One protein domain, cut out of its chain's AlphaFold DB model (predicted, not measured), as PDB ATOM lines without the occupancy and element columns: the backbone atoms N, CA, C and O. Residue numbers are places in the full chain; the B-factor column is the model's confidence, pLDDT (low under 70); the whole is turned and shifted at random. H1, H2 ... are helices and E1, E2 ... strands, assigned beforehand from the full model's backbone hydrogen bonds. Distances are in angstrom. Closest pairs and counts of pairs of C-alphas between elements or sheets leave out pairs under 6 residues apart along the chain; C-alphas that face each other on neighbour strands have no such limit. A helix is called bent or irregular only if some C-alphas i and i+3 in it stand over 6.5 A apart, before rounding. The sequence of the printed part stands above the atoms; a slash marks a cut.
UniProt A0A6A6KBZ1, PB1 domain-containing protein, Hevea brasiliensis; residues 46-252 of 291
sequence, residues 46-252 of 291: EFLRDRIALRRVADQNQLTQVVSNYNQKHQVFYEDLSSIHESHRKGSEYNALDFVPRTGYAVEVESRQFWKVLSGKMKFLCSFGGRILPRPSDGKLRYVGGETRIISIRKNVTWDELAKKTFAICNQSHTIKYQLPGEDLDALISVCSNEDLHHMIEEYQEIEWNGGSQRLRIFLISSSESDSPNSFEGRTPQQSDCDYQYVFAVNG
ATOM      1  N   GLU A  46     -20.516 -29.587  28.987       58.31
ATOM      2  CA  GLU A  46     -21.308 -29.417  27.761       58.31
ATOM      3  C   GLU A  46     -20.564 -28.586  26.706       58.31
ATOM      4  O   GLU A  46     -20.472 -29.004  25.553       58.31
ATOM      5  N   PHE A  47     -19.881 -27.510  27.111       58.47
ATOM      6  CA  PHE A  47     -19.110 -26.636  26.214       58.47
ATOM      7  C   PHE A  47     -17.936 -27.371  25.535       58.47
ATOM      8  O   PHE A  47     -17.542 -27.077  24.403       58.47
ATOM      9  N   LEU A  48     -17.394 -28.394  26.205       61.22
ATOM     10  CA  LEU A  48     -16.384 -29.291  25.641       61.22
ATOM     11  C   LEU A  48     -16.951 -30.234  24.563       61.22
ATOM     12  O   LEU A  48     -16.213 -30.628  23.657       61.22
ATOM     13  N   ARG A  49     -18.244 -30.591  24.624       60.84
ATOM     14  CA  ARG A  49     -18.884 -31.503  23.658       60.84
ATOM     15  C   ARG A  49     -19.078 -30.826  22.309       60.84
ATOM     16  O   ARG A  49     -18.728 -31.438  21.304       60.84
ATOM     17  N   ASP A  50     -19.506 -29.567  22.275       55.25
ATOM     18  CA  ASP A  50     -19.683 -28.810  21.025       55.25
ATOM     19  C   ASP A  50     -18.368 -28.676  20.241       55.25
ATOM     20  O   ASP A  50     -18.312 -28.917  19.030       55.25
ATOM     21  N   ARG A  51     -17.255 -28.414  20.943       55.06
ATOM     22  CA  ARG A  51     -15.914 -28.332  20.335       55.06
ATOM     23  C   ARG A  51     -15.385 -29.683  19.822       55.06
ATOM     24  O   ARG A  51     -14.441 -29.707  19.026       55.06
ATOM     25  N   ILE A  52     -15.971 -30.801  20.258       52.69
ATOM     26  CA  ILE A  52     -15.710 -32.150  19.729       52.69
ATOM     27  C   ILE A  52     -16.697 -32.486  18.599       52.69
ATOM     28  O   ILE A  52     -16.290 -33.086  17.605       52.69
ATOM     29  N   ALA A  53     -17.957 -32.054  18.698       53.81
ATOM     30  CA  ALA A  53     -18.979 -32.228  17.669       53.81
ATOM     31  C   ALA A  53     -18.568 -31.559  16.349       53.81
ATOM     32  O   ALA A  53     -18.575 -32.226  15.315       53.81
ATOM     33  N   LEU A  54     -18.077 -30.310  16.387       47.47
ATOM     34  CA  LEU A  54     -17.558 -29.615  15.196       47.47
ATOM     35  C   LEU A  54     -16.461 -30.407  14.462       47.47
ATOM     36  O   LEU A  54     -16.388 -30.360  13.238       47.47
ATOM     37  N   ARG A  55     -15.625 -31.171  15.183       46.09
ATOM     38  CA  ARG A  55     -14.569 -31.994  14.563       46.09
ATOM     39  C   ARG A  55     -15.097 -33.277  13.920       46.09
ATOM     40  O   ARG A  55     -14.429 -33.806  13.043       46.09
ATOM     41  N   ARG A  56     -16.274 -33.773  14.320       43.16
ATOM     42  CA  ARG A  56     -16.906 -34.962  13.716       43.16
ATOM     43  C   ARG A  56     -17.655 -34.650  12.417       43.16
ATOM     44  O   ARG A  56     -17.823 -35.542  11.600       43.16
ATOM     45  N   VAL A  57     -18.056 -33.395  12.200       44.56
ATOM     46  CA  VAL A  57     -18.717 -32.952  10.954       44.56
ATOM     47  C   VAL A  57     -17.725 -32.835   9.779       44.56
ATOM     48  O   VAL A  57     -18.132 -32.842   8.621       44.56
ATOM     49  N   ALA A  58     -16.418 -32.770  10.054       40.75
ATOM     50  CA  ALA A  58     -15.377 -32.603   9.035       40.75
ATOM     51  C   ALA A  58     -14.903 -33.911   8.361       40.75
ATOM     52  O   ALA A  58     -14.195 -33.836   7.360       40.75
ATOM     53  N   ASP A  59     -15.273 -35.088   8.882       37.84
ATOM     54  CA  ASP A  59     -14.634 -36.375   8.543       37.84
ATOM     55  C   ASP A  59     -15.633 -37.426   8.015       37.84
ATOM     56  O   ASP A  59     -15.666 -38.573   8.456       37.84
ATOM     57  N   GLN A  60     -16.525 -37.020   7.097       38.59
ATOM     58  CA  GLN A  60     -17.527 -37.937   6.523       38.59
ATOM     59  C   GLN A  60     -17.900 -37.705   5.042       38.59
ATOM     60  O   GLN A  60     -18.894 -38.247   4.570       38.59
ATOM     61  N   ASN A  61     -17.089 -36.958   4.280       38.69
ATOM     62  CA  ASN A  61     -17.308 -36.692   2.844       38.69
ATOM     63  C   ASN A  61     -16.171 -37.234   1.950       38.69
ATOM     64  O   ASN A  61     -15.592 -36.509   1.146       38.69
ATOM     65  N   GLN A  62     -15.854 -38.527   2.089       39.50
ATOM     66  CA  GLN A  62     -14.897 -39.253   1.237       39.50
ATOM     67  C   GLN A  62     -15.369 -40.691   0.930       39.50
ATOM     68  O   GLN A  62     -14.679 -41.646   1.268       39.50
ATOM     69  N   LEU A  63     -16.549 -40.863   0.309       31.72
ATOM     70  CA  LEU A  63     -16.897 -42.062  -0.487       31.72
ATOM     71  C   LEU A  63     -18.270 -41.939  -1.175       31.72
ATOM     72  O   LEU A  63     -19.298 -42.021  -0.510       31.72
ATOM     73  N   THR A  64     -18.273 -41.804  -2.508       28.75
ATOM     74  CA  THR A  64     -19.169 -42.478  -3.486       28.75
ATOM     75  C   THR A  64     -19.123 -41.732  -4.824       28.75
ATOM     76  O   THR A  64     -19.578 -40.596  -4.925       28.75
ATOM     77  N   GLN A  65     -18.617 -42.381  -5.876       36.91
ATOM     78  CA  GLN A  65     -18.825 -41.930  -7.256       36.91
ATOM     79  C   GLN A  65     -20.114 -42.556  -7.804       36.91
ATOM     80  O   GLN A  65     -20.170 -43.769  -7.984       36.91
ATOM     81  N   VAL A  66     -21.118 -41.738  -8.133       28.84
ATOM     82  CA  VAL A  66     -22.222 -42.118  -9.032       28.84
ATOM     83  C   VAL A  66     -22.436 -40.992 -10.043       28.84
ATOM     84  O   VAL A  66     -22.314 -39.813  -9.723       28.84
ATOM     85  N   VAL A  67     -22.698 -41.372 -11.293       28.11
ATOM     86  CA  VAL A  67     -22.747 -40.476 -12.456       28.11
ATOM     87  C   VAL A  67     -23.980 -39.569 -12.430       28.11
ATOM     88  O   VAL A  67     -25.103 -40.051 -12.294       28.11
ATOM     89  N   SER A  68     -23.788 -38.278 -12.709       29.44
ATOM     90  CA  SER A  68     -24.773 -37.435 -13.406       29.44
ATOM     91  C   SER A  68     -24.085 -36.238 -14.068       29.44
ATOM     92  O   SER A  68     -23.445 -35.432 -13.401       29.44
ATOM     93  N   ASN A  69     -24.209 -36.133 -15.394       28.56
ATOM     94  CA  ASN A  69     -23.708 -35.000 -16.175       28.56
ATOM     95  C   ASN A  69     -24.744 -33.874 -16.214       28.56
ATOM     96  O   ASN A  69     -25.898 -34.164 -16.516       28.56
ATOM     97  N   TYR A  70     -24.308 -32.613 -16.120       30.98
ATOM     98  CA  TYR A  70     -24.926 -31.526 -16.889       30.98
ATOM     99  C   TYR A  70     -23.873 -30.549 -17.440       30.98
ATOM    100  O   TYR A  70     -22.888 -30.207 -16.791       30.98
ATOM    101  N   ASN A  71     -24.099 -30.163 -18.695       29.34
ATOM    102  CA  ASN A  71     -23.314 -29.263 -19.548       29.34
ATOM    103  C   ASN A  71     -23.544 -27.778 -19.170       29.34
ATOM    104  O   ASN A  71     -24.564 -27.482 -18.561       29.34
ATOM    105  N   GLN A  72     -22.750 -26.765 -19.557       30.55
ATOM    106  CA  GLN A  72     -21.403 -26.625 -20.161       30.55
ATOM    107  C   GLN A  72     -21.067 -25.102 -20.163       30.55
ATOM    108  O   GLN A  72     -21.950 -24.288 -19.915       30.55
ATOM    109  N   LYS A  73     -19.836 -24.711 -20.534       33.97
ATOM    110  CA  LYS A  73     -19.370 -23.326 -20.806       33.97
ATOM    111  C   LYS A  73     -19.338 -22.360 -19.605       33.97
ATOM    112  O   LYS A  73     -20.281 -21.627 -19.362       33.97
ATOM    113  N   HIS A  74     -18.147 -22.202 -19.029       37.25
ATOM    114  CA  HIS A  74     -17.437 -20.914 -19.064       37.25
ATOM    115  C   HIS A  74     -15.932 -21.184 -18.918       37.25
ATOM    116  O   HIS A  74     -15.453 -21.540 -17.847       37.25
ATOM    117  N   GLN A  75     -15.188 -21.067 -20.019       32.69
ATOM    118  CA  GLN A  75     -13.743 -21.299 -20.047       32.69
ATOM    119  C   GLN A  75     -13.024 -19.961 -19.849       32.69
ATOM    120  O   GLN A  75     -12.908 -19.178 -20.788       32.69
ATOM    121  N   VAL A  76     -12.571 -19.687 -18.624       39.44
ATOM    122  CA  VAL A  76     -11.718 -18.526 -18.322       39.44
ATOM    123  C   VAL A  76     -10.265 -18.991 -18.267       39.44
ATOM    124  O   VAL A  76      -9.932 -19.968 -17.600       39.44
ATOM    125  N   PHE A  77      -9.424 -18.312 -19.037       27.72
ATOM    126  CA  PHE A  77      -8.070 -18.728 -19.379       27.72
ATOM    127  C   PHE A  77      -7.083 -18.371 -18.254       27.72
ATOM    128  O   PHE A  77      -6.895 -17.199 -17.937       27.72
ATOM    129  N   TYR A  78      -6.465 -19.387 -17.645       32.22
ATOM    130  CA  TYR A  78      -5.331 -19.229 -16.731       32.22
ATOM    131  C   TYR A  78      -4.036 -19.506 -17.500       32.22
ATOM    132  O   TYR A  78      -3.721 -20.667 -17.759       32.22
ATOM    133  N   GLU A  79      -3.266 -18.468 -17.830       33.97
ATOM    134  CA  GLU A  79      -1.876 -18.659 -18.256       33.97
ATOM    135  C   GLU A  79      -0.968 -18.805 -17.033       33.97
ATOM    136  O   GLU A  79      -0.641 -17.832 -16.351       33.97
ATOM    137  N   ASP A  80      -0.558 -20.042 -16.751       40.69
ATOM    138  CA  ASP A  80       0.485 -20.344 -15.773       40.69
ATOM    139  C   ASP A  80       1.851 -20.479 -16.461       40.69
ATOM    140  O   ASP A  80       2.354 -21.573 -16.713       40.69
ATOM    141  N   LEU A  81       2.466 -19.338 -16.773       48.91
ATOM    142  CA  LEU A  81       3.843 -19.271 -17.270       48.91
ATOM    143  C   LEU A  81       4.847 -19.210 -16.104       48.91
ATOM    144  O   LEU A  81       5.640 -18.277 -15.996       48.91
ATOM    145  N   SER A  82       4.806 -20.208 -15.213       38.38
ATOM    146  CA  SER A  82       5.753 -20.363 -14.091       38.38
ATOM    147  C   SER A  82       6.796 -21.479 -14.274       38.38
ATOM    148  O   SER A  82       7.497 -21.848 -13.332       38.38
ATOM    149  N   SER A  83       6.970 -21.978 -15.502       38.91
ATOM    150  CA  SER A  83       8.073 -22.884 -15.847       38.91
ATOM    151  C   SER A  83       9.417 -22.151 -15.992       38.91
ATOM    152  O   SER A  83       9.528 -21.193 -16.749       38.91
ATOM    153  N   ILE A  84      10.453 -22.702 -15.350       45.97
ATOM    154  CA  ILE A  84      11.888 -22.410 -15.553       45.97
ATOM    155  C   ILE A  84      12.364 -21.016 -15.083       45.97
ATOM    156  O   ILE A  84      12.648 -20.121 -15.876       45.97
ATOM    157  N   HIS A  85      12.670 -20.908 -13.786       40.09
ATOM    158  CA  HIS A  85      14.093 -20.904 -13.411       40.09
ATOM    159  C   HIS A  85      14.307 -21.277 -11.941       40.09
ATOM    160  O   HIS A  85      13.919 -20.549 -11.029       40.09
ATOM    161  N   GLU A  86      14.998 -22.388 -11.712       41.62
ATOM    162  CA  GLU A  86      15.559 -22.710 -10.404       41.62
ATOM    163  C   GLU A  86      16.906 -21.978 -10.285       41.62
ATOM    164  O   GLU A  86      17.795 -22.130 -11.122       41.62
ATOM    165  N   SER A  87      17.044 -21.077  -9.311       36.50
ATOM    166  CA  SER A  87      18.243 -20.238  -9.169       36.50
ATOM    167  C   SER A  87      18.589 -20.014  -7.708       36.50
ATOM    168  O   SER A  87      18.270 -18.993  -7.102       36.50
ATOM    169  N   HIS A  88      19.289 -21.007  -7.168       45.06
ATOM    170  CA  HIS A  88      19.924 -21.000  -5.857       45.06
ATOM    171  C   HIS A  88      20.877 -19.793  -5.711       45.06
ATOM    172  O   HIS A  88      22.044 -19.843  -6.111       45.06
ATOM    173  N   ARG A  89      20.389 -18.696  -5.118       40.16
ATOM    174  CA  ARG A  89      21.199 -17.528  -4.740       40.16
ATOM    175  C   ARG A  89      21.393 -17.473  -3.230       40.16
ATOM    176  O   ARG A  89      20.477 -17.722  -2.455       40.16
ATOM    177  N   LYS A  90      22.628 -17.173  -2.839       43.03
ATOM    178  CA  LYS A  90      23.147 -17.267  -1.474       43.03
ATOM    179  C   LYS A  90      23.465 -15.864  -0.962       43.03
ATOM    180  O   LYS A  90      24.222 -15.158  -1.616       43.03
ATOM    181  N   GLY A  91      22.947 -15.522   0.217       38.75
ATOM    182  CA  GLY A  91      23.337 -14.330   0.974       38.75
ATOM    183  C   GLY A  91      22.539 -13.059   0.670       38.75
ATOM    184  O   GLY A  91      22.809 -12.354  -0.296       38.75
ATOM    185  N   SER A  92      21.634 -12.718   1.584       47.38
ATOM    186  CA  SER A  92      21.456 -11.341   2.048       47.38
ATOM    187  C   SER A  92      20.984 -11.417   3.498       47.38
ATOM    188  O   SER A  92      19.986 -12.079   3.785       47.38
ATOM    189  N   GLU A  93      21.759 -10.847   4.415       47.03
ATOM    190  CA  GLU A  93      21.439 -10.833   5.842       47.03
ATOM    191  C   GLU A  93      20.583  -9.600   6.134       47.03
ATOM    192  O   GLU A  93      21.064  -8.468   6.107       47.03
ATOM    193  N   TYR A  94      19.302  -9.832   6.406       42.72
ATOM    194  CA  TYR A  94      18.413  -8.838   6.995       42.72
ATOM    195  C   TYR A  94      18.248  -9.210   8.466       42.72
ATOM    196  O   TYR A  94      17.795 -10.316   8.771       42.72
ATOM    197  N   ASN A  95      18.638  -8.316   9.375       44.31
ATOM    198  CA  ASN A  95      18.558  -8.569  10.812       44.31
ATOM    199  C   ASN A  95      17.091  -8.559  11.267       44.31
ATOM    200  O   ASN A  95      16.545  -7.513  11.614       44.31
ATOM    201  N   ALA A  96      16.459  -9.734  11.257       41.72
ATOM    202  CA  ALA A  96      15.212  -9.958  11.973       41.72
ATOM    203  C   ALA A  96      15.452  -9.697  13.470       41.72
ATOM    204  O   ALA A  96      16.440 -10.172  14.029       41.72
ATOM    205  N   LEU A  97      14.577  -8.902  14.086       42.16
ATOM    206  CA  LEU A  97      14.765  -8.391  15.445       42.16
ATOM    207  C   LEU A  97      14.863  -9.519  16.486       42.16
ATOM    208  O   LEU A  97      14.124 -10.502  16.420       42.16
ATOM    209  N   ASP A  98      15.743  -9.335  17.474       35.12
ATOM    210  CA  ASP A  98      15.944 -10.258  18.596       35.12
ATOM    211  C   ASP A  98      14.671 -10.414  19.443       35.12
ATOM    212  O   ASP A  98      14.437  -9.675  20.402       35.12
ATOM    213  N   PHE A  99      13.867 -11.432  19.135       40.78
ATOM    214  CA  PHE A  99      12.792 -11.900  20.006       40.78
ATOM    215  C   PHE A  99      13.114 -13.297  20.542       40.78
ATOM    216  O   PHE A  99      12.580 -14.305  20.087       40.78
ATOM    217  N   VAL A 100      14.042 -13.360  21.504       37.28
ATOM    218  CA  VAL A 100      14.497 -14.609  22.136       37.28
ATOM    219  C   VAL A 100      13.369 -15.217  22.989       37.28
ATOM    220  O   VAL A 100      13.067 -14.677  24.059       37.28
ATOM    221  N   PRO A 101      12.765 -16.364  22.608       38.94
ATOM    222  CA  PRO A 101      11.693 -16.972  23.389       38.94
ATOM    223  C   PRO A 101      12.304 -17.692  24.595       38.94
ATOM    224  O   PRO A 101      12.866 -18.782  24.480       38.94
ATOM    225  N   ARG A 102      12.227 -17.076  25.780       48.88
ATOM    226  CA  ARG A 102      12.819 -17.605  27.023       48.88
ATOM    227  C   ARG A 102      11.980 -18.729  27.666       48.88
ATOM    228  O   ARG A 102      11.723 -18.697  28.867       48.88
ATOM    229  N   THR A 103      11.624 -19.750  26.891       41.34
ATOM    230  CA  THR A 103      11.167 -21.066  27.373       41.34
ATOM    231  C   THR A 103      11.291 -22.097  26.252       41.34
ATOM    232  O   THR A 103      10.982 -21.817  25.099       41.34
ATOM    233  N   GLY A 104      11.751 -23.307  26.579       47.69
ATOM    234  CA  GLY A 104      11.879 -24.385  25.595       47.69
ATOM    235  C   GLY A 104      10.552 -25.068  25.244       47.69
ATOM    236  O   GLY A 104       9.576 -24.980  25.986       47.69
ATOM    237  N   TYR A 105      10.592 -25.855  24.163       45.53
ATOM    238  CA  TYR A 105       9.640 -26.932  23.833       45.53
ATOM    239  C   TYR A 105       8.283 -26.566  23.187       45.53
ATOM    240  O   TYR A 105       7.351 -27.363  23.269       45.53
ATOM    241  N   ALA A 106       8.174 -25.449  22.453       47.84
ATOM    242  CA  ALA A 106       7.016 -25.175  21.578       47.84
ATOM    243  C   ALA A 106       7.338 -24.244  20.377       47.84
ATOM    244  O   ALA A 106       6.917 -23.096  20.375       47.84
ATOM    245  N   VAL A 107       8.097 -24.698  19.360       47.47
ATOM    246  CA  VAL A 107       8.588 -23.798  18.271       47.47
ATOM    247  C   VAL A 107       8.273 -24.254  16.829       47.47
ATOM    248  O   VAL A 107       8.029 -23.418  15.959       47.47
ATOM    249  N   GLU A 108       8.233 -25.559  16.528       49.97
ATOM    250  CA  GLU A 108       8.118 -26.025  15.128       49.97
ATOM    251  C   GLU A 108       6.753 -25.789  14.458       49.97
ATOM    252  O   GLU A 108       6.694 -25.578  13.243       49.97
ATOM    253  N   VAL A 109       5.649 -25.856  15.209       47.69
ATOM    254  CA  VAL A 109       4.291 -25.752  14.639       47.69
ATOM    255  C   VAL A 109       3.991 -24.315  14.217       47.69
ATOM    256  O   VAL A 109       3.500 -24.075  13.113       47.69
ATOM    257  N   GLU A 110       4.339 -23.361  15.078       49.69
ATOM    258  CA  GLU A 110       4.044 -21.941  14.901       49.69
ATOM    259  C   GLU A 110       4.853 -21.344  13.747       49.69
ATOM    260  O   GLU A 110       4.283 -20.708  12.864       49.69
ATOM    261  N   SER A 111       6.142 -21.692  13.640       54.41
ATOM    262  CA  SER A 111       6.987 -21.300  12.502       54.41
ATOM    263  C   SER A 111       6.416 -21.764  11.155       54.41
ATOM    264  O   SER A 111       6.393 -20.995  10.197       54.41
ATOM    265  N   ARG A 112       5.905 -23.000  11.048       55.41
ATOM    266  CA  ARG A 112       5.305 -23.496   9.789       55.41
ATOM    267  C   ARG A 112       3.990 -22.794   9.444       55.41
ATOM    268  O   ARG A 112       3.648 -22.717   8.264       55.41
ATOM    269  N   GLN A 113       3.268 -22.282  10.439       57.31
ATOM    270  CA  GLN A 113       2.062 -21.486  10.225       57.31
ATOM    271  C   GLN A 113       2.414 -20.037   9.846       57.31
ATOM    272  O   GLN A 113       1.874 -19.528   8.870       57.31
ATOM    273  N   PHE A 114       3.388 -19.419  10.519       57.97
ATOM    274  CA  PHE A 114       3.918 -18.086  10.212       57.97
ATOM    275  C   PHE A 114       4.499 -18.002   8.791       57.97
ATOM    276  O   PHE A 114       4.091 -17.158   7.994       57.97
ATOM    277  N   TRP A 115       5.362 -18.948   8.401       53.38
ATOM    278  CA  TRP A 115       5.891 -18.996   7.035       53.38
ATOM    279  C   TRP A 115       4.805 -19.266   5.984       53.38
ATOM    280  O   TRP A 115       4.913 -18.737   4.883       53.38
ATOM    281  N   LYS A 116       3.726 -20.001   6.307       57.97
ATOM    282  CA  LYS A 116       2.540 -20.115   5.432       57.97
ATOM    283  C   LYS A 116       1.769 -18.803   5.307       57.97
ATOM    284  O   LYS A 116       1.306 -18.481   4.214       57.97
ATOM    285  N   VAL A 117       1.619 -18.063   6.409       59.09
ATOM    286  CA  VAL A 117       0.988 -16.740   6.403       59.09
ATOM    287  C   VAL A 117       1.781 -15.804   5.495       59.09
ATOM    288  O   VAL A 117       1.155 -15.148   4.668       59.09
ATOM    289  N   LEU A 118       3.119 -15.812   5.545       60.41
ATOM    290  CA  LEU A 118       3.987 -14.980   4.696       60.41
ATOM    291  C   LEU A 118       4.194 -15.505   3.260       60.41
ATOM    292  O   LEU A 118       4.419 -14.707   2.354       60.41
ATOM    293  N   SER A 119       4.079 -16.811   2.991       64.69
ATOM    294  CA  SER A 119       4.258 -17.383   1.640       64.69
ATOM    295  C   SER A 119       3.019 -17.255   0.734       64.69
ATOM    296  O   SER A 119       2.943 -17.894  -0.319       64.69
ATOM    297  N   GLY A 120       2.007 -16.495   1.158       83.88
ATOM    298  CA  GLY A 120       0.733 -16.347   0.459       83.88
ATOM    299  C   GLY A 120       0.737 -15.337  -0.697       83.88
ATOM    300  O   GLY A 120       1.651 -14.526  -0.874       83.88
ATOM    301  N   LYS A 121      -0.363 -15.341  -1.463       90.88
ATOM    302  CA  LYS A 121      -0.743 -14.221  -2.334       90.88
ATOM    303  C   LYS A 121      -1.981 -13.529  -1.763       90.88
ATOM    304  O   LYS A 121      -3.026 -14.160  -1.630       90.88
ATOM    305  N   MET A 122      -1.866 -12.234  -1.500       92.06
ATOM    306  CA  MET A 122      -2.960 -11.342  -1.112       92.06
ATOM    307  C   MET A 122      -3.947 -11.186  -2.276       92.06
ATOM    308  O   MET A 122      -3.579 -11.406  -3.439       92.06
ATOM    309  N   LYS A 123      -5.188 -10.779  -1.990       93.38
ATOM    310  CA  LYS A 123      -6.207 -10.458  -3.007       93.38
ATOM    311  C   LYS A 123      -6.869  -9.114  -2.708       93.38
ATOM    312  O   LYS A 123      -7.664  -9.019  -1.779       93.38
ATOM    313  N   PHE A 124      -6.590  -8.113  -3.537       95.38
ATOM    314  CA  PHE A 124      -7.112  -6.750  -3.401       95.38
ATOM    315  C   PHE A 124      -8.216  -6.468  -4.421       95.38
ATOM    316  O   PHE A 124      -8.187  -7.003  -5.532       95.38
ATOM    317  N   LEU A 125      -9.143  -5.572  -4.079       96.56
ATOM    318  CA  LEU A 125     -10.000  -4.898  -5.058       96.56
ATOM    319  C   LEU A 125      -9.249  -3.669  -5.587       96.56
ATOM    320  O   LEU A 125      -9.113  -2.688  -4.866       96.56
ATOM    321  N   CYS A 126      -8.736  -3.720  -6.813       97.38
ATOM    322  CA  CYS A 126      -7.976  -2.629  -7.422       97.38
ATOM    323  C   CYS A 126      -8.872  -1.789  -8.332       97.38
ATOM    324  O   CYS A 126      -9.442  -2.316  -9.287       97.38
ATOM    325  N   SER A 127      -8.980  -0.497  -8.031       97.75
ATOM    326  CA  SER A 127      -9.863   0.459  -8.711       97.75
ATOM    327  C   SER A 127      -9.026   1.490  -9.465       97.75
ATOM    328  O   SER A 127      -8.138   2.094  -8.864       97.75
ATOM    329  N   PHE A 128      -9.267   1.681 -10.761       96.62
ATOM    330  CA  PHE A 128      -8.440   2.542 -11.617       96.62
ATOM    331  C   PHE A 128      -9.239   3.104 -12.804       96.62
ATOM    332  O   PHE A 128     -10.275   2.561 -13.177       96.62
ATOM    333  N   GLY A 129      -8.771   4.211 -13.393       93.19
ATOM    334  CA  GLY A 129      -9.440   4.879 -14.527       93.19
ATOM    335  C   GLY A 129     -10.745   5.618 -14.180       93.19
ATOM    336  O   GLY A 129     -11.406   6.146 -15.066       93.19
ATOM    337  N   GLY A 130     -11.125   5.644 -12.901       92.62
ATOM    338  CA  GLY A 130     -12.281   6.353 -12.350       92.62
ATOM    339  C   GLY A 130     -11.879   7.294 -11.216       92.62
ATOM    340  O   GLY A 130     -10.751   7.243 -10.714       92.62
ATOM    341  N   ARG A 131     -12.815   8.156 -10.819       92.00
ATOM    342  CA  ARG A 131     -12.557   9.392 -10.064       92.00
ATOM    343  C   ARG A 131     -13.240   9.376  -8.706       92.00
ATOM    344  O   ARG A 131     -14.277   8.741  -8.547       92.00
ATOM    345  N   ILE A 132     -12.669  10.074  -7.727       94.56
ATOM    346  CA  ILE A 132     -13.273  10.236  -6.398       94.56
ATOM    347  C   ILE A 132     -13.889  11.629  -6.341       94.56
ATOM    348  O   ILE A 132     -13.166  12.618  -6.358       94.56
ATOM    349  N   LEU A 133     -15.220  11.698  -6.301       93.56
ATOM    350  CA  LEU A 133     -15.983  12.948  -6.351       93.56
ATOM    351  C   LEU A 133     -17.011  12.999  -5.211       93.56
ATOM    352  O   LEU A 133     -17.577  11.952  -4.873       93.56
ATOM    353  N   PRO A 134     -17.298  14.177  -4.629       94.00
ATOM    354  CA  PRO A 134     -18.415  14.333  -3.704       94.00
ATOM    355  C   PRO A 134     -19.731  14.081  -4.445       94.00
ATOM    356  O   PRO A 134     -19.947  14.581  -5.548       94.00
ATOM    357  N   ARG A 135     -20.627  13.295  -3.848       92.38
ATOM    358  CA  ARG A 135     -21.960  13.063  -4.404       92.38
ATOM    359  C   ARG A 135     -22.881  14.260  -4.097       92.38
ATOM    360  O   ARG A 135     -23.043  14.589  -2.922       92.38
ATOM    361  N   PRO A 136     -23.589  14.822  -5.097       90.88
ATOM    362  CA  PRO A 136     -24.500  15.965  -4.933       90.88
ATOM    363  C   PRO A 136     -25.515  15.878  -3.782       90.88
ATOM    364  O   PRO A 136     -25.826  16.880  -3.148       90.88
ATOM    365  N   SER A 137     -26.050  14.685  -3.499       89.44
ATOM    366  CA  SER A 137     -27.156  14.511  -2.545       89.44
ATOM    367  C   SER A 137     -26.748  14.424  -1.071       89.44
ATOM    368  O   SER A 137     -27.586  14.663  -0.208       89.44
ATOM    369  N   ASP A 138     -25.526  13.973  -0.774       91.94
ATOM    370  CA  ASP A 138     -25.064  13.672   0.595       91.94
ATOM    371  C   ASP A 138     -23.666  14.243   0.911       91.94
ATOM    372  O   ASP A 138     -23.192  14.104   2.037       91.94
ATOM    373  N   GLY A 139     -22.999  14.871  -0.064       90.38
ATOM    374  CA  GLY A 139     -21.630  15.386   0.041       90.38
ATOM    375  C   GLY A 139     -20.547  14.307   0.150       90.38
ATOM    376  O   GLY A 139     -19.365  14.627   0.028       90.38
ATOM    377  N   LYS A 140     -20.908  13.030   0.347       93.38
ATOM    378  CA  LYS A 140     -19.940  11.956   0.596       93.38
ATOM    379  C   LYS A 140     -19.152  11.633  -0.662       93.38
ATOM    380  O   LYS A 140     -19.716  11.525  -1.753       93.38
ATOM    381  N   LEU A 141     -17.850  11.410  -0.498       94.88
ATOM    382  CA  LEU A 141     -16.984  10.988  -1.592       94.88
ATOM    383  C   LEU A 141     -17.411   9.611  -2.123       94.88
ATOM    384  O   LEU A 141     -17.622   8.660  -1.369       94.88
ATOM    385  N   ARG A 142     -17.533   9.496  -3.446       94.25
ATOM    386  CA  ARG A 142     -17.857   8.260  -4.168       94.25
ATOM    387  C   ARG A 142     -16.833   8.023  -5.267       94.25
ATOM    388  O   ARG A 142     -16.372   8.967  -5.900       94.25
ATOM    389  N   TYR A 143     -16.531   6.753  -5.524       95.19
ATOM    390  CA  TYR A 143     -15.804   6.350  -6.725       95.19
ATOM    391  C   TYR A 143     -16.772   6.315  -7.911       95.19
ATOM    392  O   TYR A 143     -17.815   5.664  -7.819       95.19
ATOM    393  N   VAL A 144     -16.442   7.018  -8.992       93.12
ATOM    394  CA  VAL A 144     -17.308   7.244 -10.154       93.12
ATOM    395  C   VAL A 144     -16.549   6.923 -11.442       93.12
ATOM    396  O   VAL A 144     -15.427   7.392 -11.645       93.12
ATOM    397  N   GLY A 145     -17.171   6.136 -12.322       91.31
ATOM    398  CA  GLY A 145     -16.537   5.628 -13.541       91.31
ATOM    399  C   GLY A 145     -15.393   4.646 -13.259       91.31
ATOM    400  O   GLY A 145     -15.260   4.116 -12.152       91.31
ATOM    401  N   GLY A 146     -14.555   4.425 -14.273       93.44
ATOM    402  CA  GLY A 146     -13.410   3.519 -14.201       93.44
ATOM    403  C   GLY A 146     -13.769   2.042 -14.069       93.44
ATOM    404  O   GLY A 146     -14.907   1.618 -14.260       93.44
ATOM    405  N   GLU A 147     -12.762   1.252 -13.713       94.38
ATOM    406  CA  GLU A 147     -12.871  -0.184 -13.486       94.38
ATOM    407  C   GLU A 147     -12.584  -0.558 -12.027       94.38
ATOM    408  O   GLU A 147     -11.970   0.186 -11.258       94.38
ATOM    409  N   THR A 148     -12.999  -1.762 -11.627       96.12
ATOM    410  CA  THR A 148     -12.508  -2.413 -10.406       96.12
ATOM    411  C   THR A 148     -12.269  -3.897 -10.675       96.12
ATOM    412  O   THR A 148     -13.203  -4.643 -10.959       96.12
ATOM    413  N   ARG A 149     -11.007  -4.336 -10.585       95.81
ATOM    414  CA  ARG A 149     -10.565  -5.719 -10.844       95.81
ATOM    415  C   ARG A 149      -9.996  -6.345  -9.570       95.81
ATOM    416  O   ARG A 149      -9.321  -5.669  -8.795       95.81
ATOM    417  N   ILE A 150     -10.213  -7.644  -9.354       96.06
ATOM    418  CA  ILE A 150      -9.504  -8.369  -8.285       96.06
ATOM    419  C   ILE A 150      -8.080  -8.652  -8.764       96.06
ATOM    420  O   ILE A 150      -7.894  -9.341  -9.765       96.06
ATOM    421  N   ILE A 151      -7.079  -8.166  -8.030       95.56
ATOM    422  CA  ILE A 151      -5.665  -8.424  -8.330       95.56
ATOM    423  C   ILE A 151      -5.022  -9.227  -7.206       95.56
ATOM    424  O   ILE A 151      -5.402  -9.109  -6.041       95.56
ATOM    425  N   SER A 152      -4.033 -10.050  -7.557       94.50
ATOM    426  CA  SER A 152      -3.324 -10.888  -6.591       94.50
ATOM    427  C   SER A 152      -1.829 -10.584  -6.571       94.50
ATOM    428  O   SER A 152      -1.171 -10.561  -7.615       94.50
ATOM    429  N   ILE A 153      -1.300 -10.319  -5.379       94.00
ATOM    430  CA  ILE A 153       0.056  -9.805  -5.136       94.00
ATOM    431  C   ILE A 153       0.733 -10.721  -4.109       94.00
ATOM    432  O   ILE A 153       0.047 -11.292  -3.266       94.00
ATOM    433  N   ARG A 154       2.048 -10.938  -4.200       92.38
ATOM    434  CA  ARG A 154       2.778 -11.745  -3.205       92.38
ATOM    435  C   ARG A 154       2.876 -10.970  -1.884       92.38
ATOM    436  O   ARG A 154       3.023  -9.757  -1.923       92.38
ATOM    437  N   LYS A 155       2.838 -11.658  -0.740       90.19
ATOM    438  CA  LYS A 155       3.005 -11.018   0.582       90.19
ATOM    439  C   LYS A 155       4.430 -10.523   0.869       90.19
ATOM    440  O   LYS A 155       4.612  -9.707   1.757       90.19
ATOM    441  N   ASN A 156       5.422 -10.980   0.104       89.44
ATOM    442  CA  ASN A 156       6.820 -10.539   0.168       89.44
ATOM    443  C   ASN A 156       7.223  -9.629  -1.013       89.44
ATOM    444  O   ASN A 156       8.366  -9.668  -1.460       89.44
ATOM    445  N   VAL A 157       6.265  -8.876  -1.563       94.38
ATOM    446  CA  VAL A 157       6.484  -7.906  -2.648       94.38
ATOM    447  C   VAL A 157       7.192  -6.654  -2.116       94.38
ATOM    448  O   VAL A 157       6.929  -6.241  -0.989       94.38
ATOM    449  N   THR A 158       8.054  -6.021  -2.913       96.31
ATOM    450  CA  THR A 158       8.600  -4.687  -2.579       96.31
ATOM    451  C   THR A 158       7.729  -3.561  -3.139       96.31
ATOM    452  O   THR A 158       6.919  -3.778  -4.042       96.31
ATOM    453  N   TRP A 159       7.928  -2.329  -2.659       96.81
ATOM    454  CA  TRP A 159       7.282  -1.132  -3.207       96.81
ATOM    455  C   TRP A 159       7.492  -1.003  -4.723       96.81
ATOM    456  O   TRP A 159       6.533  -0.822  -5.470       96.81
ATOM    457  N   ASP A 160       8.725  -1.201  -5.194       96.75
ATOM    458  CA  ASP A 160       9.066  -1.213  -6.617       96.75
ATOM    459  C   ASP A 160       8.284  -2.254  -7.428       96.75
ATOM    460  O   ASP A 160       7.847  -1.977  -8.545       96.75
ATOM    461  N   GLU A 161       8.144  -3.473  -6.907       96.31
ATOM    462  CA  GLU A 161       7.403  -4.545  -7.576       96.31
ATOM    463  C   GLU A 161       5.892  -4.280  -7.576       96.31
ATOM    464  O   GLU A 161       5.225  -4.544  -8.581       96.31
ATOM    465  N   LEU A 162       5.357  -3.722  -6.485       96.56
ATOM    466  CA  LEU A 162       3.965  -3.288  -6.392       96.56
ATOM    467  C   LEU A 162       3.678  -2.178  -7.412       96.56
ATOM    468  O   LEU A 162       2.776  -2.343  -8.231       96.56
ATOM    469  N   ALA A 163       4.476  -1.108  -7.415       95.62
ATOM    470  CA  ALA A 163       4.319   0.038  -8.306       95.62
ATOM    471  C   ALA A 163       4.449  -0.351  -9.790       95.62
ATOM    472  O   ALA A 163       3.640   0.071 -10.616       95.62
ATOM    473  N   LYS A 164       5.404  -1.226 -10.144       96.12
ATOM    474  CA  LYS A 164       5.512  -1.793 -11.506       96.12
ATOM    475  C   LYS A 164       4.270  -2.605 -11.878       96.12
ATOM    476  O   LYS A 164       3.798  -2.527 -13.013       96.12
ATOM    477  N   LYS A 165       3.720  -3.371 -10.933       95.94
ATOM    478  CA  LYS A 165       2.535  -4.203 -11.165       95.94
ATOM    479  C   LYS A 165       1.256  -3.385 -11.329       95.94
ATOM    480  O   LYS A 165       0.441  -3.733 -12.178       95.94
ATOM    481  N   THR A 166       1.068  -2.322 -10.552       96.06
ATOM    482  CA  THR A 166      -0.077  -1.414 -10.698       96.06
ATOM    483  C   THR A 166       0.061  -0.518 -11.924       96.06
ATOM    484  O   THR A 166      -0.931  -0.297 -12.615       96.06
ATOM    485  N   PHE A 167       1.282  -0.111 -12.289       95.44
ATOM    486  CA  PHE A 167       1.549   0.587 -13.550       95.44
ATOM    487  C   PHE A 167       1.128  -0.259 -14.759       95.44
ATOM    488  O   PHE A 167       0.451   0.244 -15.646       95.44
ATOM    489  N   ALA A 168       1.413  -1.565 -14.753       95.50
ATOM    490  CA  ALA A 168       0.960  -2.502 -15.787       95.50
ATOM    491  C   ALA A 168      -0.560  -2.807 -15.777       95.50
ATOM    492  O   ALA A 168      -1.030  -3.588 -16.603       95.50
ATOM    493  N   ILE A 169      -1.334  -2.235 -14.844       92.44
ATOM    494  CA  ILE A 169      -2.803  -2.338 -14.799       92.44
ATOM    495  C   ILE A 169      -3.460  -1.078 -15.378       92.44
ATOM    496  O   ILE A 169      -4.427  -1.194 -16.127       92.44
ATOM    497  N   CYS A 170      -2.949   0.111 -15.044       89.25
ATOM    498  CA  CYS A 170      -3.510   1.394 -15.485       89.25
ATOM    499  C   CYS A 170      -2.766   2.046 -16.667       89.25
ATOM    500  O   CYS A 170      -3.277   3.006 -17.234       89.25
ATOM    501  N   ASN A 171      -1.582   1.547 -17.038       90.56
ATOM    502  CA  ASN A 171      -0.700   2.052 -18.101       90.56
ATOM    503  C   ASN A 171      -0.282   3.534 -17.965       90.56
ATOM    504  O   ASN A 171       0.099   4.165 -18.950       90.56
ATOM    505  N   GLN A 172      -0.324   4.089 -16.747       89.50
ATOM    506  CA  GLN A 172      -0.049   5.504 -16.466       89.50
ATOM    507  C   GLN A 172       0.628   5.711 -15.100       89.50
ATOM    508  O   GLN A 172       0.561   4.857 -14.210       89.50
ATOM    509  N   SER A 173       1.263   6.870 -14.906       93.00
ATOM    510  CA  SER A 173       1.734   7.311 -13.587       93.00
ATOM    511  C   SER A 173       0.548   7.539 -12.646       93.00
ATOM    512  O   SER A 173      -0.477   8.111 -13.023       93.00
ATOM    513  N   HIS A 174       0.663   7.031 -11.423       95.00
ATOM    514  CA  HIS A 174      -0.424   7.023 -10.454       95.00
ATOM    515  C   HIS A 174       0.111   6.941  -9.021       95.00
ATOM    516  O   HIS A 174       1.178   6.380  -8.776       95.00
ATOM    517  N   THR A 175      -0.684   7.425  -8.072       96.12
ATOM    518  CA  THR A 175      -0.495   7.189  -6.636       96.12
ATOM    519  C   THR A 175      -1.330   5.984  -6.211       96.12
ATOM    520  O   THR A 175      -2.487   5.855  -6.620       96.12
ATOM    521  N   ILE A 176      -0.764   5.113  -5.372       97.56
ATOM    522  CA  ILE A 176      -1.490   3.997  -4.757       97.56
ATOM    523  C   ILE A 176      -2.071   4.470  -3.423       97.56
ATOM    524  O   ILE A 176      -1.339   4.949  -2.557       97.56
ATOM    525  N   LYS A 177      -3.382   4.311  -3.241       98.06
ATOM    526  CA  LYS A 177      -4.055   4.493  -1.945       98.06
ATOM    527  C   LYS A 177      -4.862   3.261  -1.559       98.06
ATOM    528  O   LYS A 177      -5.290   2.527  -2.449       98.06
ATOM    529  N   TYR A 178      -5.116   3.053  -0.269       97.69
ATOM    530  CA  TYR A 178      -5.982   1.989   0.238       97.69
ATOM    531  C   TYR A 178      -7.047   2.502   1.214       97.69
ATOM    532  O   TYR A 178      -6.890   3.540   1.851       97.69
ATOM    533  N   GLN A 179      -8.154   1.763   1.280       97.25
ATOM    534  CA  GLN A 179      -9.297   1.998   2.161       97.25
ATOM    535  C   GLN A 179      -9.304   0.940   3.266       97.25
ATOM    536  O   GLN A 179      -9.328  -0.258   2.961       97.25
ATOM    537  N   LEU A 180      -9.305   1.384   4.526       94.06
ATOM    538  CA  LEU A 180      -9.468   0.512   5.691       94.06
ATOM    539  C   LEU A 180     -10.886  -0.095   5.754       94.06
ATOM    540  O   LEU A 180     -11.832   0.471   5.197       94.06
ATOM    541  N   PRO A 181     -11.079  -1.249   6.419       90.69
ATOM    542  CA  PRO A 181     -12.407  -1.818   6.631       90.69
ATOM    543  C   PRO A 181     -13.317  -0.880   7.437       90.69
ATOM    544  O   PRO A 181     -12.995  -0.509   8.556       90.69
ATOM    545  N   GLY A 182     -14.481  -0.536   6.880       89.12
ATOM    546  CA  GLY A 182     -15.493   0.304   7.539       89.12
ATOM    547  C   GLY A 182     -15.384   1.804   7.245       89.12
ATOM    548  O   GLY A 182     -16.397   2.493   7.334       89.12
ATOM    549  N   GLU A 183     -14.214   2.282   6.820       95.19
ATOM    550  CA  GLU A 183     -13.958   3.700   6.542       95.19
ATOM    551  C   GLU A 183     -14.517   4.181   5.188       95.19
ATOM    552  O   GLU A 183     -14.692   3.400   4.247       95.19
ATOM    553  N   ASP A 184     -14.776   5.488   5.074       94.75
ATOM    554  CA  ASP A 184     -15.217   6.156   3.838       94.75
ATOM    555  C   ASP A 184     -14.029   6.527   2.907       94.75
ATOM    556  O   ASP A 184     -12.869   6.197   3.159       94.75
ATOM    557  N   LEU A 185     -14.311   7.157   1.755       96.12
ATOM    558  CA  LEU A 185     -13.303   7.478   0.722       96.12
ATOM    559  C   LEU A 185     -12.520   8.784   0.956       96.12
ATOM    560  O   LEU A 185     -11.680   9.148   0.133       96.12
ATOM    561  N   ASP A 186     -12.787   9.490   2.048       94.00
ATOM    562  CA  ASP A 186     -11.985  10.605   2.564       94.00
ATOM    563  C   ASP A 186     -10.800  10.114   3.413       94.00
ATOM    564  O   ASP A 186      -9.708  10.675   3.324       94.00
ATOM    565  N   ALA A 187     -10.960   9.002   4.135       96.38
ATOM    566  CA  ALA A 187      -9.932   8.360   4.961       96.38
ATOM    567  C   ALA A 187      -8.923   7.473   4.179       96.38
ATOM    568  O   ALA A 187      -8.397   6.491   4.704       96.38
ATOM    569  N   LEU A 188      -8.637   7.783   2.907       97.31
ATOM    570  CA  LEU A 188      -7.741   6.971   2.067       97.31
ATOM    571  C   LEU A 188      -6.251   7.158   2.402       97.31
ATOM    572  O   LEU A 188      -5.634   8.169   2.042       97.31
ATOM    573  N   ILE A 189      -5.646   6.119   2.982       97.75
ATOM    574  CA  ILE A 189      -4.214   6.050   3.298       97.75
ATOM    575  C   ILE A 189      -3.411   5.883   2.002       97.75
ATOM    576  O   ILE A 189      -3.815   5.155   1.097       97.75
ATOM    577  N   SER A 190      -2.281   6.582   1.881       97.56
ATOM    578  CA  SER A 190      -1.421   6.542   0.687       97.56
ATOM    579  C   SER A 190      -0.206   5.650   0.927       97.56
ATOM    580  O   SER A 190       0.381   5.709   2.001       97.56
ATOM    581  N   VAL A 191       0.179   4.851  -0.070       97.81
ATOM    582  CA  VAL A 191       1.385   4.012  -0.024       97.81
ATOM    583  C   VAL A 191       2.469   4.698  -0.850       97.81
ATOM    584  O   VAL A 191       2.242   4.977  -2.028       97.81
ATOM    585  N   CYS A 192       3.620   4.983  -0.239       95.38
ATOM    586  CA  CYS A 192       4.716   5.740  -0.853       95.38
ATOM    587  C   CYS A 192       6.086   5.042  -0.726       95.38
ATOM    588  O   CYS A 192       7.050   5.453  -1.373       95.38
ATOM    589  N   SER A 193       6.190   4.011   0.117       97.31
ATOM    590  CA  SER A 193       7.437   3.354   0.514       97.31
ATOM    591  C   SER A 193       7.224   1.877   0.883       97.31
ATOM    592  O   SER A 193       6.096   1.384   0.933       97.31
ATOM    593  N   ASN A 194       8.317   1.161   1.185       96.44
ATOM    594  CA  ASN A 194       8.237  -0.184   1.770       96.44
ATOM    595  C   ASN A 194       7.590  -0.178   3.171       96.44
ATOM    596  O   ASN A 194       6.976  -1.168   3.546       96.44
ATOM    597  N   GLU A 195       7.699   0.918   3.927       97.38
ATOM    598  CA  GLU A 195       7.152   1.016   5.285       97.38
ATOM    599  C   GLU A 195       5.621   1.118   5.248       97.38
ATOM    600  O   GLU A 195       4.922   0.339   5.892       97.38
ATOM    601  N   ASP A 196       5.078   1.997   4.400       96.94
ATOM    602  CA  ASP A 196       3.624   2.107   4.186       96.94
ATOM    603  C   ASP A 196       3.047   0.799   3.609       96.94
ATOM    604  O   ASP A 196       1.908   0.416   3.880       96.94
ATOM    605  N   LEU A 197       3.851   0.091   2.807       96.50
ATOM    606  CA  LEU A 197       3.518  -1.223   2.268       96.50
ATOM    607  C   LEU A 197       3.472  -2.297   3.364       96.50
ATOM    608  O   LEU A 197       2.567  -3.129   3.331       96.50
ATOM    609  N   HIS A 198       4.381  -2.277   4.344       95.19
ATOM    610  CA  HIS A 198       4.319  -3.179   5.497       95.19
ATOM    611  C   HIS A 198       3.036  -2.962   6.311       95.19
ATOM    612  O   HIS A 198       2.326  -3.937   6.556       95.19
ATOM    613  N   HIS A 199       2.661  -1.713   6.596       94.94
ATOM    614  CA  HIS A 199       1.389  -1.391   7.258       94.94
ATOM    615  C   HIS A 199       0.170  -1.863   6.435       94.94
ATOM    616  O   HIS A 199      -0.725  -2.521   6.961       94.94
ATOM    617  N   MET A 200       0.154  -1.652   5.109       95.31
ATOM    618  CA  MET A 200      -0.911  -2.182   4.235       95.31
ATOM    619  C   MET A 200      -0.960  -3.731   4.209       95.31
ATOM    620  O   MET A 200      -2.016  -4.326   3.967       95.31
ATOM    621  N   ILE A 201       0.173  -4.404   4.437       93.69
ATOM    622  CA  ILE A 201       0.279  -5.871   4.521       93.69
ATOM    623  C   ILE A 201      -0.191  -6.403   5.884       93.69
ATOM    624  O   ILE A 201      -0.758  -7.497   5.935       93.69
ATOM    625  N   GLU A 202       0.005  -5.652   6.965       92.81
ATOM    626  CA  GLU A 202      -0.515  -5.944   8.307       92.81
ATOM    627  C   GLU A 202      -2.046  -5.825   8.345       92.81
ATOM    628  O   GLU A 202      -2.726  -6.807   8.641       92.81
ATOM    629  N   GLU A 203      -2.601  -4.704   7.874       93.12
ATOM    630  CA  GLU A 203      -4.052  -4.479   7.735       93.12
ATOM    631  C   GLU A 203      -4.751  -5.589   6.927       93.12
ATOM    632  O   GLU A 203      -5.819  -6.087   7.288       93.12
ATOM    633  N   TYR A 204      -4.131  -6.049   5.835       91.94
ATOM    634  CA  TYR A 204      -4.650  -7.187   5.074       91.94
ATOM    635  C   TYR A 204      -4.629  -8.501   5.880       91.94
ATOM    636  O   TYR A 204      -5.523  -9.334   5.708       91.94
ATOM    637  N   GLN A 205      -3.615  -8.719   6.720       89.88
ATOM    638  CA  GLN A 205      -3.501  -9.934   7.528       89.88
ATOM    639  C   GLN A 205      -4.539  -9.976   8.647       89.88
ATOM    640  O   GLN A 205      -5.130 -11.035   8.833       89.88
ATOM    641  N   GLU A 206      -4.849  -8.852   9.292       89.12
ATOM    642  CA  GLU A 206      -5.934  -8.781  10.278       89.12
ATOM    643  C   GLU A 206      -7.304  -9.093   9.651       89.12
ATOM    644  O   GLU A 206      -8.089  -9.863  10.209       89.12
ATOM    645  N   ILE A 207      -7.576  -8.596   8.436       87.12
ATOM    646  CA  ILE A 207      -8.794  -8.951   7.680       87.12
ATOM    647  C   ILE A 207      -8.841 -10.462   7.380       87.12
ATOM    648  O   ILE A 207      -9.892 -11.090   7.522       87.12
ATOM    649  N   GLU A 208      -7.717 -11.049   6.958       85.38
ATOM    650  CA  GLU A 208      -7.609 -12.471   6.599       85.38
ATOM    651  C   GLU A 208      -7.670 -13.397   7.833       85.38
ATOM    652  O   GLU A 208      -8.241 -14.487   7.754       85.38
ATOM    653  N   TRP A 209      -7.138 -12.956   8.978       83.50
ATOM    654  CA  TRP A 209      -7.136 -13.677  10.254       83.50
ATOM    655  C   TRP A 209      -8.507 -13.667  10.935       83.50
ATOM    656  O   TRP A 209      -8.996 -14.717  11.354       83.50
ATOM    657  N   ASN A 210      -9.185 -12.516  10.955       83.06
ATOM    658  CA  ASN A 210     -10.492 -12.336  11.599       83.06
ATOM    659  C   ASN A 210     -11.664 -12.979  10.819       83.06
ATOM    660  O   ASN A 210     -12.832 -12.676  11.065       83.06
ATOM    661  N   GLY A 211     -11.372 -13.871   9.864       72.38
ATOM    662  CA  GLY A 211     -12.365 -14.568   9.042       72.38
ATOM    663  C   GLY A 211     -13.087 -13.665   8.038       72.38
ATOM    664  O   GLY A 211     -14.161 -14.023   7.548       72.38
ATOM    665  N   GLY A 212     -12.525 -12.491   7.735       71.94
ATOM    666  CA  GLY A 212     -13.139 -11.489   6.875       71.94
ATOM    667  C   GLY A 212     -13.341 -11.985   5.443       71.94
ATOM    668  O   GLY A 212     -12.405 -12.385   4.754       71.94
ATOM    669  N   SER A 213     -14.578 -11.903   4.950       75.69
ATOM    670  CA  SER A 213     -14.891 -12.101   3.525       75.69
ATOM    671  C   SER A 213     -14.642 -10.843   2.677       75.69
ATOM    672  O   SER A 213     -14.580 -10.922   1.443       75.69
ATOM    673  N   GLN A 214     -14.477  -9.690   3.335       83.88
ATOM    674  CA  GLN A 214     -14.056  -8.426   2.736       83.88
ATOM    675  C   GLN A 214     -12.622  -8.525   2.193       83.88
ATOM    676  O   GLN A 214     -11.814  -9.340   2.628       83.88
ATOM    677  N   ARG A 215     -12.298  -7.679   1.214       88.12
ATOM    678  CA  ARG A 215     -10.937  -7.496   0.698       88.12
ATOM    679  C   ARG A 215     -10.570  -6.031   0.812       88.12
ATOM    680  O   ARG A 215     -11.406  -5.185   0.493       88.12
ATOM    681  N   LEU A 216      -9.332  -5.749   1.212       93.62
ATOM    682  CA  LEU A 216      -8.801  -4.390   1.200       93.62
ATOM    683  C   LEU A 216      -8.919  -3.818  -0.223       93.62
ATOM    684  O   LEU A 216      -8.593  -4.494  -1.214       93.62
ATOM    685  N   ARG A 217      -9.440  -2.594  -0.333       96.69
ATOM    686  CA  ARG A 217      -9.653  -1.920  -1.614       96.69
ATOM    687  C   ARG A 217      -8.544  -0.906  -1.840       96.69
ATOM    688  O   ARG A 217      -8.321  -0.048  -0.994       96.69
ATOM    689  N   ILE A 218      -7.878  -1.009  -2.986       97.62
ATOM    690  CA  ILE A 218      -6.856  -0.062  -3.427       97.62
ATOM    691  C   ILE A 218      -7.359   0.768  -4.611       97.62
ATOM    692  O   ILE A 218      -8.187   0.320  -5.414       97.62
ATOM    693  N   PHE A 219      -6.825   1.976  -4.721       97.94
ATOM    694  CA  PHE A 219      -7.152   2.974  -5.729       97.94
ATOM    695  C   PHE A 219      -5.863   3.420  -6.413       97.94
ATOM    696  O   PHE A 219      -4.905   3.797  -5.737       97.94
ATOM    697  N   LEU A 220      -5.844   3.368  -7.744       97.19
ATOM    698  CA  LEU A 220      -4.760   3.893  -8.573       97.19
ATOM    699  C   LEU A 220      -5.215   5.250  -9.117       97.19
ATOM    700  O   LEU A 220      -5.947   5.320 -10.106       97.19
ATOM    701  N   ILE A 221      -4.840   6.318  -8.418       94.75
ATOM    702  CA  ILE A 221      -5.258   7.693  -8.727       94.75
ATOM    703  C   ILE A 221      -4.250   8.290  -9.710       94.75
ATOM    704  O   ILE A 221      -3.057   8.282  -9.417       94.75
ATOM    705  N   SER A 222      -4.702   8.778 -10.868       90.75
ATOM    706  CA  SER A 222      -3.799   9.280 -11.915       90.75
ATOM    707  C   SER A 222      -2.994  10.494 -11.455       90.75
ATOM    708  O   SER A 222      -3.561  11.451 -10.931       90.75
ATOM    709  N   SER A 223      -1.695  10.514 -11.756       78.88
ATOM    710  CA  SER A 223      -0.885  11.732 -11.627       78.88
ATOM    711  C   SER A 223      -1.249  12.791 -12.678       78.88
ATOM    712  O   SER A 223      -0.878  13.943 -12.527       78.88
ATOM    713  N   SER A 224      -1.992  12.436 -13.733       64.75
ATOM    714  CA  SER A 224      -2.480  13.402 -14.732       64.75
ATOM    715  C   SER A 224      -3.691  14.224 -14.270       64.75
ATOM    716  O   SER A 224      -4.164  15.065 -15.027       64.75
ATOM    717  N   GLU A 225      -4.238  13.943 -13.082       55.19
ATOM    718  CA  GLU A 225      -5.438  14.598 -12.535       55.19
ATOM    719  C   GLU A 225      -5.164  15.273 -11.170       55.19
ATOM    720  O   GLU A 225      -6.074  15.820 -10.554       55.19
ATOM    721  N   SER A 226      -3.907  15.297 -10.694       47.94
ATOM    722  CA  SER A 226      -3.519  16.053  -9.486       47.94
ATOM    723  C   SER A 226      -3.514  17.568  -9.690       47.94
ATOM    724  O   SER A 226      -3.661  18.317  -8.726       47.94
ATOM    725  N   ASP A 227      -3.363  18.013 -10.937       38.50
ATOM    726  CA  ASP A 227      -3.052  19.404 -11.279       38.50
ATOM    727  C   ASP A 227      -4.310  20.247 -11.556       38.50
ATOM    728  O   ASP A 227      -4.236  21.346 -12.103       38.50
ATOM    729  N   SER A 228      -5.471  19.768 -11.094       40.44
ATOM    730  CA  SER A 228      -6.634  20.611 -10.803       40.44
ATOM    731  C   SER A 228      -6.982  20.595  -9.304       40.44
ATOM    732  O   SER A 228      -8.055  20.113  -8.926       40.44
ATOM    733  N   PRO A 229      -6.137  21.165  -8.417       39.69
ATOM    734  CA  PRO A 229      -6.690  21.800  -7.231       39.69
ATOM    735  C   PRO A 229      -7.670  22.881  -7.704       39.69
ATOM    736  O   PRO A 229      -7.438  23.536  -8.723       39.69
ATOM    737  N   ASN A 230      -8.771  23.074  -6.978       42.81
ATOM    738  CA  ASN A 230      -9.771  24.079  -7.335       42.81
ATOM    739  C   ASN A 230      -9.102  25.447  -7.532       42.81
ATOM    740  O   ASN A 230      -8.624  26.034  -6.560       42.81
ATOM    741  N   SER A 231      -9.143  26.011  -8.744       37.91
ATOM    742  CA  SER A 231      -8.759  27.409  -8.990       37.91
ATOM    743  C   SER A 231      -9.859  28.365  -8.499       37.91
ATOM    744  O   SER A 231     -10.296  29.266  -9.211       37.91
ATOM    745  N   PHE A 232     -10.329  28.147  -7.267       44.56
ATOM    746  CA  PHE A 232     -11.343  28.934  -6.571       44.56
ATOM    747  C   PHE A 232     -10.733  30.193  -5.923       44.56
ATOM    748  O   PHE A 232     -11.184  30.674  -4.887       44.56
ATOM    749  N   GLU A 233      -9.727  30.789  -6.562       43.28
ATOM    750  CA  GLU A 233      -9.351  32.172  -6.289       43.28
ATOM    751  C   GLU A 233     -10.200  33.101  -7.169       43.28
ATOM    752  O   GLU A 233      -9.789  33.571  -8.226       43.28
ATOM    753  N   GLY A 234     -11.425  33.373  -6.704       41.88
ATOM    754  CA  GLY A 234     -12.165  34.563  -7.133       41.88
ATOM    755  C   GLY A 234     -13.281  34.390  -8.168       41.88
ATOM    756  O   GLY A 234     -13.381  35.220  -9.075       41.88
ATOM    757  N   ARG A 235     -14.196  33.423  -7.990       43.91
ATOM    758  CA  ARG A 235     -15.601  33.555  -8.447       43.91
ATOM    759  C   ARG A 235     -16.568  32.671  -7.650       43.91
ATOM    760  O   ARG A 235     -16.378  31.471  -7.572       43.91
ATOM    761  N   THR A 236     -17.579  33.331  -7.075       40.72
ATOM    762  CA  THR A 236     -18.867  32.860  -6.505       40.72
ATOM    763  C   THR A 236     -19.113  31.347  -6.317       40.72
ATOM    764  O   THR A 236     -19.050  30.606  -7.294       40.72
ATOM    765  N   PRO A 237     -19.558  30.891  -5.124       44.69
ATOM    766  CA  PRO A 237     -19.874  29.482  -4.881       44.69
ATOM    767  C   PRO A 237     -21.120  29.042  -5.666       44.69
ATOM    768  O   PRO A 237     -22.246  29.392  -5.310       44.69
ATOM    769  N   GLN A 238     -20.922  28.253  -6.721       48.53
ATOM    770  CA  GLN A 238     -22.003  27.694  -7.529       48.53
ATOM    771  C   GLN A 238     -21.995  26.164  -7.401       48.53
ATOM    772  O   GLN A 238     -21.185  25.488  -8.026       48.53
ATOM    773  N   GLN A 239     -22.908  25.616  -6.586       53.41
ATOM    774  CA  GLN A 239     -23.003  24.167  -6.307       53.41
ATOM    775  C   GLN A 239     -23.081  23.310  -7.581       53.41
ATOM    776  O   GLN A 239     -22.565  22.195  -7.608       53.41
ATOM    777  N   SER A 240     -23.654  23.870  -8.653       59.12
ATOM    778  CA  SER A 240     -23.824  23.189  -9.933       59.12
ATOM    779  C   SER A 240     -22.527  22.690 -10.566       59.12
ATOM    780  O   SER A 240     -22.602  21.776 -11.369       59.12
ATOM    781  N   ASP A 241     -21.356  23.264 -10.266       68.81
ATOM    782  CA  ASP A 241     -20.100  22.824 -10.898       68.81
ATOM    783  C   ASP A 241     -19.701  21.410 -10.429       68.81
ATOM    784  O   ASP A 241     -19.448  20.514 -11.238       68.81
ATOM    785  N   CYS A 242     -19.810  21.152  -9.118       62.25
ATOM    786  CA  CYS A 242     -19.689  19.811  -8.542       62.25
ATOM    787  C   CYS A 242     -20.746  18.848  -9.111       62.25
ATOM    788  O   CYS A 242     -20.436  17.697  -9.425       62.25
ATOM    789  N   ASP A 243     -21.986  19.322  -9.275       75.88
ATOM    790  CA  ASP A 243     -23.083  18.517  -9.817       75.88
ATOM    791  C   ASP A 243     -22.833  18.141 -11.285       75.88
ATOM    792  O   ASP A 243     -22.993  16.977 -11.658       75.88
ATOM    793  N   TYR A 244     -22.380  19.090 -12.112       79.44
ATOM    794  CA  TYR A 244     -22.009  18.848 -13.506       79.44
ATOM    795  C   TYR A 244     -20.828  17.880 -13.604       79.44
ATOM    796  O   TYR A 244     -20.903  16.928 -14.383       79.44
ATOM    797  N   GLN A 245     -19.777  18.053 -12.795       84.50
ATOM    798  CA  GLN A 245     -18.623  17.149 -12.785       84.50
ATOM    799  C   GLN A 245     -19.020  15.719 -12.377       84.50
ATOM    800  O   GLN A 245     -18.603  14.755 -13.025       84.50
ATOM    801  N   TYR A 246     -19.867  15.566 -11.352       86.88
ATOM    802  CA  TYR A 246     -20.370  14.262 -10.914       86.88
ATOM    803  C   TYR A 246     -21.260  13.607 -11.981       86.88
ATOM    804  O   TYR A 246     -21.043  12.448 -12.326       86.88
ATOM    805  N   VAL A 247     -22.229  14.335 -12.551       84.62
ATOM    806  CA  VAL A 247     -23.124  13.820 -13.607       84.62
ATOM    807  C   VAL A 247     -22.335  13.417 -14.858       84.62
ATOM    808  O   VAL A 247     -22.568  12.343 -15.409       84.62
ATOM    809  N   PHE A 248     -21.361  14.227 -15.274       84.19
ATOM    810  CA  PHE A 248     -20.488  13.937 -16.413       84.19
ATOM    811  C   PHE A 248     -19.617  12.692 -16.180       84.19
ATOM    812  O   PHE A 248     -19.456  11.872 -17.079       84.19
ATOM    813  N   ALA A 249     -19.105  12.500 -14.959       84.44
ATOM    814  CA  ALA A 249     -18.365  11.295 -14.598       84.44
ATOM    815  C   ALA A 249     -19.260  10.041 -14.487       84.44
ATOM    816  O   ALA A 249     -18.811   8.953 -14.842       84.44
ATOM    817  N   VAL A 250     -20.510  10.171 -14.018       83.25
ATOM    818  CA  VAL A 250     -21.474   9.053 -13.907       83.25
ATOM    819  C   VAL A 250     -21.939   8.559 -15.274       83.25
ATOM    820  O   VAL A 250     -22.040   7.352 -15.476       83.25
ATOM    821  N   ASN A 251     -22.221   9.470 -16.206       82.38
ATOM    822  CA  ASN A 251     -22.786   9.123 -17.515       82.38
ATOM    823  C   ASN A 251     -21.779   8.446 -18.463       82.38
ATOM    824  O   ASN A 251     -22.182   7.923 -19.501       82.38
ATOM    825  N   GLY A 252     -20.489   8.460 -18.112       62.81
ATOM    826  CA  GLY A 252     -19.394   8.145 -19.022       62.81
ATOM    827  C   GLY A 252     -19.116   9.313 -19.970       62.81
ATOM    828  O   GLY A 252     -20.030   9.992 -20.442       62.81
TER     829      GLY A 252
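What this domain is: This is residues 46 to 252 of the 291 residues of the protein "PB1 domain-containing protein" of Hevea brasiliensis (UniProt A0A6A6KBZ1). A strongly twisted sheet of five strands has H3 and H4 over one face, while its long hairpin E1 E2 bends and reaches beyond the other strands, with H5 packed on the bent far part. A long loose arm, residues 46 to 116 with H1 at its start, stands free and swings wide of this body. The printed part has 207 residues, with H1 H2 E1 E2 H3 E3 E4 H4 E5 H5 along the chain; the sheet is mixed, in the order E2 E1 E5 E3 E4, and the class is mixed, helices and strands. The whole is loose, with a radius of gyration of the C-alphas of 24.2 A and spans of 72 by 56 by 50 A.

Where its parts are: E1, residues 121 to 134, begins at C-alpha (-0.743, -14.221, -2.334) and is 33.6 A long; E2, residues 141 to 154, is 30.2 A long. E5 is residues 217 to 222, E3 174 to 179 and E4 189 to 191. H3 is residues 159 to 170, and H4, residues 194 to 209, is 22.1 A long. H5, residues 240 to 250, ends at C-alpha (-21.474, 9.053, -13.907). H2 is residues 108 to 118, and H1, residues 46 to 56, begins at C-alpha (-21.308, -29.417, 27.761).

How they stand to each other: E1 and E2 form an antiparallel hairpin, with N 126 and O 149 2.8 A apart, within hydrogen-bond range; E1 bends by 74 degrees at residue 129 and E2 by 96 degrees at residue 145. E5 is parallel to E1, with N 127 and O 218 at 2.9 A. E3 is antiparallel to E5, with N 177 and O 219 at 3.0 A, and forms a hairpin with E4, with N 178 and O 189 at 2.8 A. E2 H3 E3, with E1 and E5 between its two strands in the sheet, and E4 H4 E5, with E3 between its two strands, are split strand-helix-strand units, two strands of one sheet that are not neighbours with a helix between them along the chain, and their crossovers are right-handed. In two layers, H3, H4 and H5 are on one face of the sheet. H3 is only just over E1, with 3 C-alphas falling on it, at a height of 6.6 A; its closest C-alphas to E1 are Cys 170 and Phe 128, 6.4 A. H4 runs across the strands, at 80 degrees to E1 on the local plane; its closest C-alphas to E4 are Leu 197 and Val 191, 6.1 A. H5 runs along the strands over E2 and E1, with C-alphas 250 and 144 closest to E2 at 5.9 A. H2 is near H4 but not on the sheet. Every O i to N i+4 pair is within hydrogen-bond range in H2, H4 and H5, against 5 of 7 in H1 and 7 of 8 in H3.

The domain as a whole: The C-alphas of Thr 64 and Gly 234, the two farthest apart, are 77.4 A apart. Without the free stretches 46 to 116 and 227 to 238, the body spans 50 by 31 by 22 A. The printed part has no cut; the links H1 to H2 and E5 to H5 are long. The pLDDT is under 70 in residues 46 to 119, 224 to 242 and 252.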